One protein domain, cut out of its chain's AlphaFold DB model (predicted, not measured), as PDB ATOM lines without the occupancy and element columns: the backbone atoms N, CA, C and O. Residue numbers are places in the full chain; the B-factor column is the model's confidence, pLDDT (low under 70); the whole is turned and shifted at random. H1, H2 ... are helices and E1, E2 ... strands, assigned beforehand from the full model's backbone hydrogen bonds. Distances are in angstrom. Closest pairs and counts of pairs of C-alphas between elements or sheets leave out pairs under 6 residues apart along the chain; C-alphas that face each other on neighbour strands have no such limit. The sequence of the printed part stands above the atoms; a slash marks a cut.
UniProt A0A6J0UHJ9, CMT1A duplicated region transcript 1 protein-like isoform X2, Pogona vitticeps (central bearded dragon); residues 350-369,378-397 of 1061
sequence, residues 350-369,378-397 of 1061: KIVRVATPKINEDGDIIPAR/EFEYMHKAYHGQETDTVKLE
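This is residues 350 to 369 and 378 to 397 of the 1061 residues of the protein "CMT1A duplicated region transcript 1 protein-like isoform X2" of Pogona vitticeps (central bearded dragon) (UniProt A0A6J0UHJ9). A two-stranded antiparallel ribbon, E1 beside E2, makes one side of this domain, and a short helix, H1, runs roughly along it at a distance, with few close approaches between them. Beyond the far end of E1 the chain continues as a loop, residues 358 to 369, that reaches out to Asp 362, folds back and stops at a cut. The printed part has 40 residues, with one named helix and two named strands in the order E1, H1, E2 along the chain; the sheet's order is E1 - E2, and the class is mixed, helices and strands. The whole is only just loose, close to compact, with a radius of gyration of the C-alphas of 11.0 A, and its elongated outline spans 33 by 20 by 14 A.

E1 is a strand of residues 350 to 357, 22.0 A from first to last C-alpha, and begins with C-alpha 350 at (12.098, 9.412, 0.758). E2 is a strand of residues 391 to 397, 18.5 A long, and ends with C-alpha 397 at (15.301, 6.858, -3.476). H1 is a helix of residues 380 to 385, 8.8 A from first to last C-alpha, and begins with C-alpha 380 at (13.572, 23.797, -11.575).

E1 and E2 are antiparallel neighbours, with 151 degrees between their N-to-C directions. C-alphas that face each other include those of Val 352 and Leu 396, 5.4 A apart, and those of Pro 357 and Thr 391, 4.3 A apart. N 354 and O 394 are within hydrogen-bond range at 2.8 A, as are N 392 and O 356, also at 2.8 A. E1 and H1 have 2 pairs of C-alphas within 8 A. The closest C-alphas of the two are those of Ala 355 and Met 382, 7.5 A apart, and their centres are 12.6 A apart. H1 is joined to E2 by a tight link of 5 residues. In H1, every O i to N i+4 pair is within hydrogen-bond range.

The two C-alphas farthest apart are those of Lys 350 and Asp 362, at 33.4 A. The first and last printed C-alphas, those of Lys 350 and Glu 397, are 5.9 A apart. Residues 358 to 369 are a stretch of 12 residues with no named element, and their C-alphas lie 6 to 17 A from the mean of the C-alphas. Residues 370 to 377 are not printed, and C-alphas 369 and 378 are 22.6 A apart across this cut; the link from E1 to H1 runs across it. The mean pLDDT of the printed part is 83.1, and the model's confidence is low, under 70, at residue 369 and at residues 378 to 379.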
ATOM      1  N   LYS A 350      13.354   9.199   1.495       87.81
ATOM      2  CA  LYS A 350      12.098   9.412   0.758       87.81
ATOM      3  C   LYS A 350      12.175   8.792  -0.634       87.81
ATOM      4  O   LYS A 350      13.219   8.841  -1.277       87.81
ATOM      5  N   ILE A 351      11.060   8.265  -1.136       89.19
ATOM      6  CA  ILE A 351      10.924   7.929  -2.560       89.19
ATOM      7  C   ILE A 351      10.423   9.178  -3.296       89.19
ATOM      8  O   ILE A 351       9.353   9.711  -2.989       89.19
ATOM      9  N   VAL A 352      11.210   9.659  -4.254       88.81
ATOM     10  CA  VAL A 352      10.972  10.886  -5.025       88.81
ATOM     11  C   VAL A 352      10.688  10.518  -6.481       88.81
ATOM     12  O   VAL A 352      11.279   9.587  -7.023       88.81
ATOM     13  N   ARG A 353       9.766  11.241  -7.129       88.19
ATOM     14  CA  ARG A 353       9.540  11.122  -8.575       88.19
ATOM     15  C   ARG A 353      10.508  12.059  -9.295       88.19
ATOM     16  O   ARG A 353      10.483  13.261  -9.051       88.19
ATOM     17  N   VAL A 354      11.357  11.501 -10.150       88.38
ATOM     18  CA  VAL A 354      12.404  12.201 -10.901       88.38
ATOM     19  C   VAL A 354      12.071  12.138 -12.387       88.38
ATOM     20  O   VAL A 354      11.802  11.062 -12.914       88.38
ATOM     21  N   ALA A 355      12.061  13.292 -13.057       87.94
ATOM     22  CA  ALA A 355      11.846  13.371 -14.498       87.94
ATOM     23  C   ALA A 355      13.087  12.883 -15.263       87.94
ATOM     24  O   ALA A 355      14.214  13.245 -14.926       87.94
ATOM     25  N   THR A 356      12.867  12.088 -16.305       88.69
ATOM     26  CA  THR A 356      13.898  11.494 -17.171       88.69
ATOM     27  C   THR A 356      13.436  11.562 -18.632       88.69
ATOM     28  O   THR A 356      12.233  11.471 -18.867       88.69
ATOM     29  N   PRO A 357      14.320  11.777 -19.622       89.31
ATOM     30  CA  PRO A 357      13.910  11.989 -21.009       89.31
ATOM     31  C   PRO A 357      13.481  10.675 -21.669       89.31
ATOM     32  O   PRO A 357      14.187   9.671 -21.563       89.31
ATOM     33  N   LYS A 358      12.361  10.694 -22.399       86.56
ATOM     34  CA  LYS A 358      11.937   9.552 -23.219       86.56
ATOM     35  C   LYS A 358      12.875   9.346 -24.399       86.56
ATOM     36  O   LYS A 358      13.305  10.313 -25.033       86.56
ATOM     37  N   ILE A 359      13.130   8.081 -24.717       87.50
ATOM     38  CA  ILE A 359      13.944   7.660 -25.857       87.50
ATOM     39  C   ILE A 359      13.134   6.767 -26.801       87.50
ATOM     40  O   ILE A 359      12.318   5.966 -26.347       87.50
ATOM     41  N   ASN A 360      13.379   6.910 -28.101       86.06
ATOM     42  CA  ASN A 360      12.981   5.945 -29.124       86.06
ATOM     43  C   ASN A 360      13.899   4.710 -29.088       86.06
ATOM     44  O   ASN A 360      14.946   4.720 -28.435       86.06
ATOM     45  N   GLU A 361      13.551   3.686 -29.867       77.94
ATOM     46  CA  GLU A 361      14.359   2.472 -30.063       77.94
ATOM     47  C   GLU A 361      15.782   2.794 -30.580       77.94
ATOM     48  O   GLU A 361      16.754   2.204 -30.113       77.94
ATOM     49  N   ASP A 362      15.942   3.832 -31.416       74.50
ATOM     50  CA  ASP A 362      17.242   4.361 -31.888       74.50
ATOM     51  C   ASP A 362      18.079   5.107 -30.817       74.50
ATOM     52  O   ASP A 362      19.148   5.667 -31.106       74.50
ATOM     53  N   GLY A 363      17.576   5.214 -29.582       75.81
ATOM     54  CA  GLY A 363      18.192   5.976 -28.490       75.81
ATOM     55  C   GLY A 363      18.123   7.506 -28.641       75.81
ATOM     56  O   GLY A 363      18.767   8.231 -27.872       75.81
ATOM     57  N   ASP A 364      17.371   8.010 -29.622       82.38
ATOM     58  CA  ASP A 364      17.086   9.439 -29.800       82.38
ATOM     59  C   ASP A 364      15.947   9.926 -28.902       82.38
ATOM     60  O   ASP A 364      15.051   9.170 -28.540       82.38
ATOM     61  N   ILE A 365      15.999  11.203 -28.518       85.00
ATOM     62  CA  ILE A 365      15.085  11.794 -27.531       85.00
ATOM     63  C   ILE A 365      13.797  12.258 -28.209       85.00
ATOM     64  O   ILE A 365      13.851  12.989 -29.200       85.00
ATOM     65  N   ILE A 366      12.649  11.932 -27.619       84.94
ATOM     66  CA  ILE A 366      11.347  12.382 -28.122       84.94
ATOM     67  C   ILE A 366      11.159  13.889 -27.842       84.94
ATOM     68  O   ILE A 366      11.247  14.310 -26.682       84.94
ATOM     69  N   PRO A 367      10.891  14.735 -28.857       83.12
ATOM     70  CA  PRO A 367      10.562  16.144 -28.649       83.12
ATOM     71  C   PRO A 367       9.130  16.303 -28.116       83.12
ATOM     72  O   PRO A 367       8.200  15.646 -28.586       83.12
ATOM     73  N   ALA A 368       8.933  17.209 -27.156       82.19
ATOM     74  CA  ALA A 368       7.627  17.432 -26.537       82.19
ATOM     75  C   ALA A 368       6.616  18.019 -27.540       82.19
ATOM     76  O   ALA A 368       6.811  19.114 -28.069       82.19
ATOM     77  N   ARG A 369       5.498  17.316 -27.762       65.88
ATOM     78  CA  ARG A 369       4.472  17.686 -28.759       65.88
ATOM     79  C   ARG A 369       3.532  18.829 -28.337       65.88
ATOM     80  O   ARG A 369       2.687  19.231 -29.132       65.88
ATOM     81  N   GLU A 378       9.227  22.268  -7.629       53.56
ATOM     82  CA  GLU A 378      10.277  21.316  -7.266       53.56
ATOM     83  C   GLU A 378      11.127  20.987  -8.515       53.56
ATOM     84  O   GLU A 378      10.596  20.720  -9.586       53.56
ATOM     85  N   PHE A 379      12.458  21.011  -8.378       62.91
ATOM     86  CA  PHE A 379      13.439  20.579  -9.401       62.91
ATOM     87  C   PHE A 379      13.571  21.448 -10.672       62.91
ATOM     88  O   PHE A 379      13.897  20.951 -11.751       62.91
ATOM     89  N   GLU A 380      13.425  22.770 -10.523       71.31
ATOM     90  CA  GLU A 380      13.572  23.797 -11.575       71.31
ATOM     91  C   GLU A 380      14.737  23.565 -12.567       71.31
ATOM     92  O   GLU A 380      14.550  23.677 -13.778       71.31
ATOM     93  N   TYR A 381      15.931  23.204 -12.080       76.81
ATOM     94  CA  TYR A 381      17.121  22.957 -12.911       76.81
ATOM     95  C   TYR A 381      16.936  21.811 -13.913       76.81
ATOM     96  O   TYR A 381      17.326  21.923 -15.075       76.81
ATOM     97  N   MET A 382      16.298  20.721 -13.487       80.44
ATOM     98  CA  MET A 382      16.129  19.523 -14.306       80.44
ATOM     99  C   MET A 382      15.011  19.708 -15.339       80.44
ATOM    100  O   MET A 382      15.169  19.319 -16.497       80.44
ATOM    101  N   HIS A 383      13.938  20.416 -14.969       77.00
ATOM    102  CA  HIS A 383      12.918  20.867 -15.921       77.00
ATOM    103  C   HIS A 383      13.476  21.860 -16.959       77.00
ATOM    104  O   HIS A 383      13.076  21.812 -18.122       77.00
ATOM    105  N   LYS A 384      14.445  22.712 -16.586       82.44
ATOM    106  CA  LYS A 384      15.186  23.563 -17.537       82.44
ATOM    107  C   LYS A 384      16.077  22.743 -18.482       82.44
ATOM    108  O   LYS A 384      16.082  23.009 -19.681       82.44
ATOM    109  N   ALA A 385      16.789  21.728 -17.987       85.19
ATOM    110  CA  ALA A 385      17.658  20.894 -18.822       85.19
ATOM    111  C   ALA A 385      16.872  20.092 -19.883       85.19
ATOM    112  O   ALA A 385      17.215  20.129 -21.072       85.19
ATOM    113  N   TYR A 386      15.770  19.449 -19.481       87.50
ATOM    114  CA  TYR A 386      14.870  18.705 -20.376       87.50
ATOM    115  C   TYR A 386      13.856  19.593 -21.127       87.50
ATOM    116  O   TYR A 386      12.936  19.080 -21.759       87.50
ATOM    117  N   HIS A 387      14.005  20.924 -21.108       83.44
ATOM    118  CA  HIS A 387      13.069  21.824 -21.783       83.44
ATOM    119  C   HIS A 387      12.969  21.522 -23.292       83.44
ATOM    120  O   HIS A 387      13.965  21.613 -24.026       83.44
ATOM    121  N   GLY A 388      11.747  21.209 -23.740       81.19
ATOM    122  CA  GLY A 388      11.411  20.812 -25.113       81.19
ATOM    123  C   GLY A 388      11.445  19.301 -25.386       81.19
ATOM    124  O   GLY A 388      11.247  18.901 -26.530       81.19
ATOM    125  N   GLN A 389      11.691  18.463 -24.376       87.75
ATOM    126  CA  GLN A 389      11.763  16.999 -24.492       87.75
ATOM    127  C   GLN A 389      10.598  16.353 -23.733       87.75
ATOM    128  O   GLN A 389      10.156  16.879 -22.710       87.75
ATOM    129  N   GLU A 390      10.080  15.234 -24.233       85.94
ATOM    130  CA  GLU A 390       9.091  14.438 -23.502       85.94
ATOM    131  C   GLU A 390       9.791  13.654 -22.380       85.94
ATOM    132  O   GLU A 390      10.911  13.167 -22.559       85.94
ATOM    133  N   THR A 391       9.163  13.547 -21.205       88.12
ATOM    134  CA  THR A 391       9.791  12.952 -20.013       88.12
ATOM    135  C   THR A 391       8.880  11.975 -19.281       88.12
ATOM    136  O   THR A 391       7.708  12.281 -19.067       88.12
ATOM    137  N   ASP A 392       9.453  10.872 -18.800       87.25
ATOM    138  CA  ASP A 392       8.832   9.937 -17.855       87.25
ATOM    139  C   ASP A 392       9.300  10.184 -16.416       87.25
ATOM    140  O   ASP A 392      10.408  10.676 -16.173       87.25
ATOM    141  N   THR A 393       8.462   9.815 -15.441       88.25
ATOM    142  CA  THR A 393       8.774   9.954 -14.010       88.25
ATOM    143  C   THR A 393       9.228   8.633 -13.392       88.25
ATOM    144  O   THR A 393       8.401   7.770 -13.084       88.25
ATOM    145  N   VAL A 394      10.526   8.499 -13.125       90.69
ATOM    146  CA  VAL A 394      11.107   7.352 -12.411       90.69
ATOM    147  C   VAL A 394      10.983   7.570 -10.900       90.69
ATOM    148  O   VAL A 394      11.115   8.691 -10.407       90.69
ATOM    149  N   LYS A 395      10.713   6.507 -10.136       92.25
ATOM    150  CA  LYS A 395      10.723   6.540  -8.663       92.25
ATOM    151  C   LYS A 395      12.137   6.227  -8.173       92.25
ATOM    152  O   LYS A 395      12.557   5.079  -8.256       92.25
ATOM    153  N   LEU A 396      12.845   7.226  -7.656       91.31
ATOM    154  CA  LEU A 396      14.203   7.080  -7.124       91.31
ATOM    155  C   LEU A 396      14.233   7.349  -5.620       91.31
ATOM    156  O   LEU A 396      13.428   8.118  -5.092       91.31
ATOM    157  N   GLU A 397      15.160   6.704  -4.919       90.81
ATOM    158  CA  GLU A 397      15.301   6.858  -3.476       90.81
ATOM    159  C   GLU A 397      16.299   7.966  -3.121       90.81
ATOM    160  O   GLU A 397      17.441   7.993  -3.582       90.81
TER     161      GLU A 397